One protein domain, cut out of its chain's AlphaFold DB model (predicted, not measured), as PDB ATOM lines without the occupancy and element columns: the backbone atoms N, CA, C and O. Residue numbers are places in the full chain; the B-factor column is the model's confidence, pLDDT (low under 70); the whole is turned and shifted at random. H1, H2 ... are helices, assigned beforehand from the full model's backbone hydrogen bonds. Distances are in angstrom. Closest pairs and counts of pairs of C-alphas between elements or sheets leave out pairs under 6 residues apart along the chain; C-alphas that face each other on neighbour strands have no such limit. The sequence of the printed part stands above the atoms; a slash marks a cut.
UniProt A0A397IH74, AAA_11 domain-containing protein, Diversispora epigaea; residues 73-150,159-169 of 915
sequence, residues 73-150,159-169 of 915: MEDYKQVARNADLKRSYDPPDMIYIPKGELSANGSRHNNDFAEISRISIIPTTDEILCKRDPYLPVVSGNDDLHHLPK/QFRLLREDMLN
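Overview. This is residues 73 to 150 and 159 to 169 of the 915 residues of the protein "AAA_11 domain-containing protein" of Diversispora epigaea (UniProt A0A397IH74). The domain has little regular structure: winding loops fill the middle, with helix H1 along one side and the short H2 and H3, set apart from each other, on the other. The loop of residues 88 to 94 sticks out. The printed part has 89 residues, 30 of them in three named helices in the order H1, H2, H3, with no named strand; the class is all helix. It is compact, with a radius of gyration of the C-alphas of 13.2 A, and spans 33 by 30 by 24 A.

Arrangement. H1, residues 73 to 86, H2, residues 125 to 129, and H3, residues 159 to 169, are apart from one another. In all three, every O i to N i+4 pair is within hydrogen-bond range.

Along the chain. H1 begins at C-alpha 73 (227.564, 200.976, 161.965) and is 19.8 A long. H2 measures 6.2 A. H3 measures 15.2 A and ends at C-alpha 169 (249.707, 205.576, 182.024).

Size, cuts and confidence. The C-alphas of Tyr 89 and Ile 122 are farthest apart, 35.3 A. H1 to H2 is a long link of 38 residues. Residues 151 to 158 are not printed; C-alphas 150 and 159 are 13.8 A apart across this cut. The pLDDT is under 70 in residues 73 to 105 and 139 to 145.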
ATOM      1  N   MET A  73     227.761 200.357 160.652       36.31
ATOM      2  CA  MET A  73     227.564 200.976 161.965       36.31
ATOM      3  C   MET A  73     226.273 200.516 162.669       36.31
ATOM      4  O   MET A  73     226.172 200.656 163.887       36.31
ATOM      5  N   GLU A  74     225.292 199.959 161.953       39.50
ATOM      6  CA  GLU A  74     224.103 199.348 162.559       39.50
ATOM      7  C   GLU A  74     224.414 197.946 163.105       39.50
ATOM      8  O   GLU A  74     224.057 197.672 164.251       39.50
ATOM      9  N   ASP A  75     225.196 197.127 162.390       42.16
ATOM     10  CA  ASP A  75     225.715 195.851 162.911       42.16
ATOM     11  C   ASP A  75     226.647 196.063 164.111       42.16
ATOM     12  O   ASP A  75     226.476 195.408 165.137       42.16
ATOM     13  N   TYR A  76     227.574 197.030 164.059       46.12
ATOM     14  CA  TYR A  76     228.414 197.368 165.219       46.12
ATOM     15  C   TYR A  76     227.578 197.808 166.430       46.12
ATOM     16  O   TYR A  76     227.862 197.400 167.556       46.12
ATOM     17  N   LYS A  77     226.510 198.592 166.219       49.62
ATOM     18  CA  LYS A  77     225.570 198.958 167.291       49.62
ATOM     19  C   LYS A  77     224.774 197.758 167.795       49.62
ATOM     20  O   LYS A  77     224.482 197.708 168.985       49.62
ATOM     21  N   GLN A  78     224.434 196.797 166.940       50.62
ATOM     22  CA  GLN A  78     223.702 195.604 167.348       50.62
ATOM     23  C   GLN A  78     224.598 194.602 168.090       50.62
ATOM     24  O   GLN A  78     224.165 194.049 169.096       50.62
ATOM     25  N   VAL A  79     225.860 194.431 167.687       53.97
ATOM     26  CA  VAL A  79     226.872 193.653 168.424       53.97
ATOM     27  C   VAL A  79     227.164 194.295 169.782       53.97
ATOM     28  O   VAL A  79     227.108 193.598 170.793       53.97
ATOM     29  N   ALA A  80     227.379 195.615 169.838       50.31
ATOM     30  CA  ALA A  80     227.559 196.336 171.099       50.31
ATOM     31  C   ALA A  80     226.339 196.182 172.027       50.31
ATOM     32  O   ALA A  80     226.497 195.780 173.175       50.31
ATOM     33  N   ARG A  81     225.114 196.370 171.511       51.88
ATOM     34  CA  ARG A  81     223.870 196.124 172.264       51.88
ATOM     35  C   ARG A  81     223.729 194.681 172.736       51.88
ATOM     36  O   ARG A  81     223.257 194.463 173.841       51.88
ATOM     37  N   ASN A  82     224.112 193.696 171.927       53.53
ATOM     38  CA  ASN A  82     224.042 192.289 172.319       53.53
ATOM     39  C   ASN A  82     225.065 191.968 173.427       53.53
ATOM     40  O   ASN A  82     224.753 191.187 174.325       53.53
ATOM     41  N   ALA A  83     226.246 192.597 173.410       52.53
ATOM     42  CA  ALA A  83     227.202 192.536 174.515       52.53
ATOM     43  C   ALA A  83     226.654 193.234 175.775       52.53
ATOM     44  O   ALA A  83     226.704 192.649 176.851       52.53
ATOM     45  N   ASP A  84     226.045 194.418 175.646       46.97
ATOM     46  CA  ASP A  84     225.408 195.140 176.760       46.97
ATOM     47  C   ASP A  84     224.187 194.405 177.343       46.97
ATOM     48  O   ASP A  84     223.944 194.464 178.546       46.97
ATOM     49  N   LEU A  85     223.449 193.645 176.529       51.09
ATOM     50  CA  LEU A  85     222.357 192.778 176.986       51.09
ATOM     51  C   LEU A  85     222.868 191.537 177.735       51.09
ATOM     52  O   LEU A  85     222.228 191.110 178.691       51.09
ATOM     53  N   LYS A  86     224.037 190.984 177.368       52.56
ATOM     54  CA  LYS A  86     224.734 189.968 178.188       52.56
ATOM     55  C   LYS A  86     225.269 190.547 179.512       52.56
ATOM     56  O   LYS A  86     225.495 189.788 180.446       52.56
ATOM     57  N   ARG A  87     225.449 191.871 179.592       48.75
ATOM     58  CA  ARG A  87     226.077 192.631 180.695       48.75
ATOM     59  C   ARG A  87     225.149 192.944 181.873       48.75
ATOM     60  O   ARG A  87     225.583 193.536 182.854       48.75
ATOM     61  N   SER A  88     223.866 192.581 181.817       41.56
ATOM     62  CA  SER A  88     222.891 192.913 182.873       41.56
ATOM     63  C   SER A  88     223.011 192.051 184.147       41.56
ATOM     64  O   SER A  88     222.042 191.936 184.897       41.56
ATOM     65  N   TYR A  89     224.160 191.405 184.367       39.28
ATOM     66  CA  TYR A  89     224.445 190.529 185.508       39.28
ATOM     67  C   TYR A  89     225.944 190.571 185.878       39.28
ATOM     68  O   TYR A  89     226.613 189.544 185.913       39.28
ATOM     69  N   ASP A  90     226.476 191.767 186.143       36.09
ATOM     70  CA  ASP A  90     227.825 191.946 186.701       36.09
ATOM     71  C   ASP A  90     227.760 192.300 188.206       36.09
ATOM     72  O   ASP A  90     226.992 193.191 188.595       36.09
ATOM     73  N   PRO A  91     228.553 191.638 189.074       36.84
ATOM     74  CA  PRO A  91     228.868 192.126 190.419       36.84
ATOM     75  C   PRO A  91     229.678 193.442 190.378       36.84
ATOM     76  O   PRO A  91     230.191 193.807 189.321       36.84
ATOM     77  N   PRO A  92     229.852 194.156 191.509       39.47
ATOM     78  CA  PRO A  92     230.379 195.530 191.511       39.47
ATOM     79  C   PRO A  92     231.813 195.742 190.989       39.47
ATOM     80  O   PRO A  92     232.184 196.885 190.737       39.47
ATOM     81  N   ASP A  93     232.612 194.679 190.845       38.09
ATOM     82  CA  ASP A  93     234.080 194.763 190.880       38.09
ATOM     83  C   ASP A  93     234.808 194.372 189.568       38.09
ATOM     84  O   ASP A  93     236.030 194.218 189.576       38.09
ATOM     85  N   MET A  94     234.114 194.206 188.427       42.28
ATOM     86  CA  MET A  94     234.768 193.881 187.137       42.28
ATOM     87  C   MET A  94     235.017 195.088 186.211       42.28
ATOM     88  O   MET A  94     234.113 195.811 185.794       42.28
ATOM     89  N   ILE A  95     236.285 195.256 185.821       47.22
ATOM     90  CA  ILE A  95     236.838 196.441 185.140       47.22
ATOM     91  C   ILE A  95     236.636 196.367 183.608       47.22
ATOM     92  O   ILE A  95     237.588 196.367 182.833       47.22
ATOM     93  N   TYR A  96     235.381 196.299 183.142       52.41
ATOM     94  CA  TYR A  96     235.050 196.124 181.712       52.41
ATOM     95  C   TYR A  96     233.998 197.116 181.174       52.41
ATOM     96  O   TYR A  96     233.012 196.738 180.533       52.41
ATOM     97  N   ILE A  97     234.230 198.417 181.388       54.41
ATOM     98  CA  ILE A  97     233.355 199.523 180.945       54.41
ATOM     99  C   ILE A  97     233.526 199.813 179.433       54.41
ATOM    100  O   ILE A  97     234.642 200.113 179.008       54.41
ATOM    101  N   PRO A  98     232.460 199.808 178.603       54.72
ATOM    102  CA  PRO A  98     232.568 200.099 177.168       54.72
ATOM    103  C   PRO A  98     232.943 201.568 176.871       54.72
ATOM    104  O   PRO A  98     232.703 202.468 177.679       54.72
ATOM    105  N   LYS A  99     233.564 201.801 175.705       57.31
ATOM    106  CA  LYS A  99     234.212 203.068 175.296       57.31
ATOM    107  C   LYS A  99     233.242 204.188 174.913       57.31
ATOM    108  O   LYS A  99     232.256 203.915 174.232       57.31
ATOM    109  N   GLY A 100     233.640 205.444 175.116       61.62
ATOM    110  CA  GLY A 100     233.168 206.562 174.292       61.62
ATOM    111  C   GLY A 100     231.646 206.726 174.264       61.62
ATOM    112  O   GLY A 100     230.960 206.560 175.270       61.62
ATOM    113  N   GLU A 101     231.101 206.994 173.078       58.88
ATOM    114  CA  GLU A 101     229.650 207.037 172.815       58.88
ATOM    115  C   GLU A 101     228.931 205.682 172.996       58.88
ATOM    116  O   GLU A 101     227.706 205.653 173.080       58.88
ATOM    117  N   LEU A 102     229.670 204.566 173.066       60.47
ATOM    118  CA  LEU A 102     229.139 203.231 173.382       60.47
ATOM    119  C   LEU A 102     229.149 202.949 174.896       60.47
ATOM    120  O   LEU A 102     228.733 201.879 175.329       60.47
ATOM    121  N   SER A 103     229.632 203.884 175.717       68.69
ATOM    122  CA  SER A 103     229.536 203.807 177.171       68.69
ATOM    123  C   SER A 103     228.142 204.233 177.626       68.69
ATOM    124  O   SER A 103     227.646 205.272 177.192       68.69
ATOM    125  N   ALA A 104     227.540 203.516 178.579       65.50
ATOM    126  CA  ALA A 104     226.248 203.904 179.163       65.50
ATOM    127  C   ALA A 104     226.269 205.319 179.789       65.50
ATOM    128  O   ALA A 104     225.263 206.022 179.774       65.50
ATOM    129  N   ASN A 105     227.439 205.755 180.272       69.25
ATOM    130  CA  ASN A 105     227.684 207.095 180.821       69.25
ATOM    131  C   ASN A 105     228.306 208.068 179.793       69.25
ATOM    132  O   ASN A 105     228.884 209.084 180.178       69.25
ATOM    133  N   GLY A 106     228.259 207.739 178.498       74.56
ATOM    134  CA  GLY A 106     228.916 208.488 177.428       74.56
ATOM    135  C   GLY A 106     230.446 208.536 177.538       74.56
ATOM    136  O   GLY A 106     231.065 207.874 178.384       74.56
ATOM    137  N   SER A 107     231.054 209.344 176.668       80.69
ATOM    138  CA  SER A 107     232.509 209.464 176.543       80.69
ATOM    139  C   SER A 107     233.192 209.889 177.847       80.69
ATOM    140  O   SER A 107     232.640 210.673 178.621       80.69
ATOM    141  N   ARG A 108     234.398 209.372 178.105       83.56
ATOM    142  CA  ARG A 108     235.189 209.734 179.298       83.56
ATOM    143  C   ARG A 108     235.921 211.064 179.165       83.56
ATOM    144  O   ARG A 108     236.015 211.799 180.141       83.56
ATOM    145  N   HIS A 109     236.446 211.340 177.978       87.69
ATOM    146  CA  HIS A 109     237.260 212.509 177.644       87.69
ATOM    147  C   HIS A 109     237.195 212.756 176.129       87.69
ATOM    148  O   HIS A 109     236.735 211.901 175.368       87.69
ATOM    149  N   ASN A 110     237.684 213.906 175.662       88.81
ATOM    150  CA  ASN A 110     237.650 214.292 174.243       88.81
ATOM    151  C   ASN A 110     238.455 213.385 173.275       88.81
ATOM    152  O   ASN A 110     238.398 213.601 172.069       88.81
ATOM    153  N   ASN A 111     239.170 212.375 173.790       90.38
ATOM    154  CA  ASN A 111     240.012 211.438 173.033       90.38
ATOM    155  C   ASN A 111     239.511 209.971 173.096       90.38
ATOM    156  O   ASN A 111     240.148 209.062 172.569       90.38
ATOM    157  N   ASP A 112     238.373 209.708 173.751       87.50
ATOM    158  CA  ASP A 112     237.809 208.360 173.953       87.50
ATOM    159  C   ASP A 112     236.933 207.919 172.761       87.50
ATOM    160  O   ASP A 112     235.722 207.716 172.868       87.50
ATOM    161  N   PHE A 113     237.548 207.806 171.581       87.19
ATOM    162  CA  PHE A 113     236.862 207.381 170.356       87.19
ATOM    163  C   PHE A 113     236.745 205.852 170.238       87.19
ATOM    164  O   PHE A 113     237.597 205.088 170.707       87.19
ATOM    165  N   ALA A 114     235.696 205.386 169.550       81.25
ATOM    166  CA  ALA A 114     235.521 203.968 169.228       81.25
ATOM    167  C   ALA A 114     236.593 203.469 168.237       81.25
ATOM    168  O   ALA A 114     237.216 202.435 168.479       81.25
ATOM    169  N   GLU A 115     236.844 204.241 167.176       83.12
ATOM    170  CA  GLU A 115     237.834 203.981 166.119       83.12
ATOM    171  C   GLU A 115     239.243 204.402 166.571       83.12
ATOM    172  O   GLU A 115     239.437 205.545 166.988       83.12
ATOM    173  N   ILE A 116     240.247 203.518 166.465       89.44
ATOM    174  CA  ILE A 116     241.631 203.844 166.872       89.44
ATOM    175  C   ILE A 116     242.269 204.946 166.029       89.44
ATOM    176  O   ILE A 116     243.020 205.749 166.569       89.44
ATOM    177  N   SER A 117     241.928 205.041 164.743       86.75
ATOM    178  CA  SER A 117     242.451 206.041 163.800       86.75
ATOM    179  C   SER A 117     242.101 207.492 164.158       86.75
ATOM    180  O   SER A 117     242.659 208.419 163.578       86.75
ATOM    181  N   ARG A 118     241.181 207.703 165.109       89.44
ATOM    182  CA  ARG A 118     240.778 209.026 165.607       89.44
ATOM    183  C   ARG A 118     241.400 209.399 166.950       89.44
ATOM    184  O   ARG A 118     241.224 210.530 167.391       89.44
ATOM    185  N   ILE A 119     242.091 208.469 167.607       91.00
ATOM    186  CA  ILE A 119     242.691 208.688 168.926       91.00
ATOM    187  C   ILE A 119     244.050 209.372 168.766       91.00
ATOM    188  O   ILE A 119     244.927 208.880 168.061       91.00
ATOM    189  N   SER A 120     244.268 210.478 169.467       92.19
ATOM    190  CA  SER A 120     245.605 211.046 169.622       92.19
ATOM    191  C   SER A 120     246.488 210.081 170.414       92.19
ATOM    192  O   SER A 120     246.153 209.708 171.544       92.19
ATOM    193  N   ILE A 121     247.636 209.701 169.838       91.75
ATOM    194  CA  ILE A 121     248.673 208.911 170.520       91.75
ATOM    195  C   ILE A 121     249.055 209.596 171.836       91.75
ATOM    196  O   ILE A 121     248.985 208.972 172.888       91.75
ATOM    197  N   ILE A 122     249.377 210.888 171.784       90.94
ATOM    198  CA  ILE A 122     249.684 211.709 172.961       90.94
ATOM    199  C   ILE A 122     248.376 211.989 173.727       90.94
ATOM    200  O   ILE A 122     247.373 212.318 173.086       90.94
ATOM    201  N   PRO A 123     248.346 211.854 175.067       90.62
ATOM    202  CA  PRO A 123     247.128 212.050 175.845       90.62
ATOM    203  C   PRO A 123     246.701 213.520 175.854       90.62
ATOM    204  O   PRO A 123     247.533 214.426 175.886       90.62
ATOM    205  N   THR A 124     245.394 213.768 175.855       89.81
ATOM    206  CA  THR A 124     244.848 215.132 175.923       89.81
ATOM    207  C   THR A 124     244.714 215.629 177.364       89.81
ATOM    208  O   THR A 124     244.697 214.847 178.315       89.81
ATOM    209  N   THR A 125     244.555 216.942 177.545       87.38
ATOM    210  CA  THR A 125     244.285 217.568 178.853       87.38
ATOM    211  C   THR A 125     243.103 216.909 179.580       87.38
ATOM    212  O   THR A 125     243.227 216.543 180.749       87.38
ATOM    213  N   ASP A 126     241.997 216.658 178.874       86.31
ATOM    214  CA  ASP A 126     240.809 215.985 179.421       86.31
ATOM    215  C   ASP A 126     241.090 214.528 179.830       86.31
ATOM    216  O   ASP A 126     240.541 214.043 180.815       86.31
ATOM    217  N   GLU A 127     241.952 213.824 179.093       89.62
ATOM    218  CA  GLU A 127     242.346 212.432 179.356       89.62
ATOM    219  C   GLU A 127     243.263 212.306 180.585       89.62
ATOM    220  O   GLU A 127     243.130 211.375 181.384       89.62
ATOM    221  N   ILE A 128     244.165 213.273 180.769       88.75
ATOM    222  CA  ILE A 128     245.037 213.379 181.949       88.75
ATOM    223  C   ILE A 128     244.205 213.667 183.197       88.75
ATOM    224  O   ILE A 128     244.450 213.083 184.250       88.75
ATOM    225  N   LEU A 129     243.212 214.551 183.083       85.12
ATOM    226  CA  LEU A 129     242.352 214.992 184.186       85.12
ATOM    227  C   LEU A 129     241.140 214.070 184.429       85.12
ATOM    228  O   LEU A 129     240.404 214.267 185.401       85.12
ATOM    229  N   CYS A 130     240.934 213.065 183.576       85.19
ATOM    230  CA  CYS A 130     239.837 212.110 183.673       85.19
ATOM    231  C   CYS A 130     239.897 211.309 184.987       85.19
ATOM    232  O   CYS A 130     240.939 210.782 185.372       85.19
ATOM    233  N   LYS A 131     238.745 211.193 185.663       80.75
ATOM    234  CA  LYS A 131     238.560 210.382 186.885       80.75
ATOM    235  C   LYS A 131     237.940 209.002 186.632       80.75
ATOM    236  O   LYS A 131     237.753 208.253 187.581       80.75
ATOM    237  N   ARG A 132     237.541 208.710 185.390       82.00
ATOM    238  CA  ARG A 132     237.040 207.398 184.950       82.00
ATOM    239  C   ARG A 132     238.196 206.617 184.335       82.00
ATOM    240  O   ARG A 132     238.974 207.195 183.576       82.00
ATOM    241  N   ASP A 133     238.257 205.326 184.614       81.25
ATOM    242  CA  ASP A 133     239.353 204.462 184.178       81.25
ATOM    243  C   ASP A 133     239.390 204.262 182.647       81.25
ATOM    244  O   ASP A 133     238.343 204.345 181.979       81.25
ATOM    245  N   PRO A 134     240.582 204.025 182.061       83.25
ATOM    246  CA  PRO A 134     240.745 203.754 180.632       83.25
ATOM    247  C   PRO A 134     240.046 202.449 180.215       83.25
ATOM    248  O   PRO A 134     239.686 201.616 181.041       83.25
ATOM    249  N   TYR A 135     239.796 202.262 178.912       82.88
ATOM    250  CA  TYR A 135     239.253 200.991 178.413       82.88
ATOM    251  C   TYR A 135     240.398 200.107 177.970       82.88
ATOM    252  O   TYR A 135     240.999 200.347 176.920       82.88
ATOM    253  N   LEU A 136     240.639 199.076 178.768       84.56
ATOM    254  CA  LEU A 136     241.629 198.053 178.504       84.56
ATOM    255  C   LEU A 136     240.879 196.827 177.968       84.56
ATOM    256  O   LEU A 136     240.193 196.153 178.733       84.56
ATOM    257  N   PRO A 137     240.937 196.543 176.653       81.81
ATOM    258  CA  PRO A 137     240.309 195.366 176.052       81.81
ATOM    259  C   PRO A 137     241.096 194.089 176.392       81.81
ATOM    260  O   PRO A 137     241.530 193.366 175.500       81.81
ATOM    261  N   VAL A 138     241.315 193.808 177.674       71.69
ATOM    262  CA  VAL A 138     242.014 192.607 178.154       71.69
ATOM    263  C   VAL A 138     241.216 191.345 177.777       71.69
ATOM    264  O   VAL A 138     240.028 191.414 177.448       71.69
ATOM    265  N   VAL A 139     241.884 190.192 177.729       68.94
ATOM    266  CA  VAL A 139     241.235 188.883 177.574       68.94
ATOM    267  C   VAL A 139     240.978 188.319 178.971       68.94
ATOM    268  O   VAL A 139     241.914 188.050 179.718       68.94
ATOM    269  N   SER A 140     239.715 188.139 179.350       51.16
ATOM    270  CA  SER A 140     239.339 187.431 180.580       51.16
ATOM    271  C   SER A 140     238.008 186.718 180.372       51.16
ATOM    272  O   SER A 140     236.980 187.360 180.169       51.16
ATOM    273  N   GLY A 141     238.024 185.384 180.401       59.97
ATOM    274  CA  GLY A 141     236.839 184.575 180.116       59.97
ATOM    275  C   GLY A 141     236.311 184.794 178.692       59.97
ATOM    276  O   GLY A 141     237.045 184.651 177.718       59.97
ATOM    277  N   ASN A 142     235.024 185.130 178.568       55.44
ATOM    278  CA  ASN A 142     234.361 185.287 177.273       55.44
ATOM    279  C   ASN A 142     234.797 186.573 176.545       55.44
ATOM    280  O   ASN A 142     234.304 187.664 176.837       55.44
ATOM    281  N   ASP A 143     235.602 186.424 175.487       64.50
ATOM    282  CA  ASP A 143     236.031 187.502 174.570       64.50
ATOM    283  C   ASP A 143     234.859 188.179 173.803       64.50
ATOM    284  O   ASP A 143     235.040 189.101 173.008       64.50
ATOM    285  N   ASP A 144     233.617 187.752 174.037       63.72
ATOM    286  CA  ASP A 144     232.384 188.350 173.512       63.72
ATOM    287  C   ASP A 144     232.113 189.782 174.014       63.72
ATOM    288  O   ASP A 144     231.372 190.518 173.364       63.72
ATOM    289  N   LEU A 145     232.721 190.212 175.128       64.94
ATOM    290  CA  LEU A 145     232.552 191.568 175.684       64.94
ATOM    291  C   LEU A 145     233.207 192.681 174.836       64.94
ATOM    292  O   LEU A 145     233.074 193.872 175.145       64.94
ATOM    293  N   HIS A 146     233.915 192.316 173.764       75.31
ATOM    294  CA  HIS A 146     234.577 193.254 172.868       75.31
ATOM    295  C   HIS A 146     233.658 193.755 171.737       75.31
ATOM    296  O   HIS A 146     233.211 192.995 170.881       75.31
ATOM    297  N   HIS A 147     233.460 195.074 171.696       75.44
ATOM    298  CA  HIS A 147     232.575 195.809 170.777       75.44
ATOM    299  C   HIS A 147     232.806 195.615 169.253       75.44
ATOM    300  O   HIS A 147     231.862 195.782 168.483       75.44
ATOM    301  N   LEU A 148     234.021 195.269 168.796       78.44
ATOM    302  CA  LEU A 148     234.274 194.795 167.418       78.44
ATOM    303  C   LEU A 148     234.223 193.260 167.381       78.44
ATOM    304  O   LEU A 148     234.751 192.656 168.320       78.44
ATOM    305  N   PRO A 149     233.701 192.620 166.316       78.50
ATOM    306  CA  PRO A 149     233.650 191.159 166.170       78.50
ATOM    307  C   PRO A 149     235.046 190.508 166.160       78.50
ATOM    308  O   PRO A 149     236.063 191.199 166.072       78.50
ATOM    309  N   LYS A 150     235.104 189.174 166.276       80.25
ATOM    310  CA  LYS A 150     236.358 188.396 166.192       80.25
ATOM    311  C   LYS A 150     236.988 188.588 164.803       80.25
ATOM    312  O   LYS A 150     236.275 188.627 163.802       80.25
ATOM    313  N   GLN A 159     245.600 195.635 170.569       90.44
ATOM    314  CA  GLN A 159     247.038 195.904 170.655       90.44
ATOM    315  C   GLN A 159     247.335 197.404 170.760       90.44
ATOM    316  O   GLN A 159     248.108 197.807 171.622       90.44
ATOM    317  N   PHE A 160     246.669 198.250 169.962       92.38
ATOM    318  CA  PHE A 160     246.846 199.702 170.042       92.38
ATOM    319  C   PHE A 160     246.515 200.248 171.436       92.38
ATOM    320  O   PHE A 160     247.272 201.059 171.962       92.38
ATOM    321  N   ARG A 161     245.400 199.828 172.050       90.50
ATOM    322  CA  ARG A 161     244.962 200.396 173.339       90.50
ATOM    323  C   ARG A 161     245.779 199.907 174.517       90.50
ATOM    324  O   ARG A 161     246.116 200.725 175.365       90.50
ATOM    325  N   LEU A 162     246.100 198.615 174.559       90.94
ATOM    326  CA  LEU A 162     246.918 198.060 175.633       90.94
ATOM    327  C   LEU A 162     248.338 198.638 175.572       90.94
ATOM    328  O   LEU A 162     248.783 199.200 176.566       90.94
ATOM    329  N   LEU A 163     248.989 198.643 174.400       90.75
ATOM    330  CA  LEU A 163     250.323 199.237 174.239       90.75
ATOM    331  C   LEU A 163     250.330 200.755 174.496       90.75
ATOM    332  O   LEU A 163     251.276 201.278 175.079       90.75
ATOM    333  N   ARG A 164     249.284 201.485 174.083       91.81
ATOM    334  CA  ARG A 164     249.191 202.928 174.351       91.81
ATOM    335  C   ARG A 164     249.045 203.221 175.843       91.81
ATOM    336  O   ARG A 164     249.669 204.167 176.310       91.81
ATOM    337  N   GLU A 165     248.227 202.463 176.574       89.81
ATOM    338  CA  GLU A 165     248.086 202.675 178.018       89.81
ATOM    339  C   GLU A 165     249.352 202.254 178.769       89.81
ATOM    340  O   GLU A 165     249.833 203.028 179.585       89.81
ATOM    341  N   ASP A 166     249.932 201.095 178.450       88.19
ATOM    342  CA  ASP A 166     251.166 200.587 179.065       88.19
ATOM    343  C   ASP A 166     252.310 201.615 178.985       88.19
ATOM    344  O   ASP A 166     252.911 201.979 179.995       88.19
ATOM    345  N   MET A 167     252.516 202.207 177.803       86.69
ATOM    346  CA  MET A 167     253.534 203.243 177.609       86.69
ATOM    347  C   MET A 167     253.192 204.585 178.282       86.69
ATOM    348  O   MET A 167     254.100 205.293 178.710       86.69
ATOM    349  N   LEU A 168     251.919 205.004 178.349       88.88
ATOM    350  CA  LEU A 168     251.558 206.389 178.716       88.88
ATOM    351  C   LEU A 168     250.878 206.558 180.081       88.88
ATOM    352  O   LEU A 168     250.845 207.689 180.573       88.88
ATOM    353  N   ASN A 169     250.378 205.497 180.721       88.00
ATOM    354  CA  ASN A 169     249.707 205.576 182.024       88.00
ATOM    355  C   ASN A 169     250.625 206.184 183.085       88.00
ATOM    356  O   ASN A 169     250.255 207.165 183.727       88.00
TER     357      ASN A 169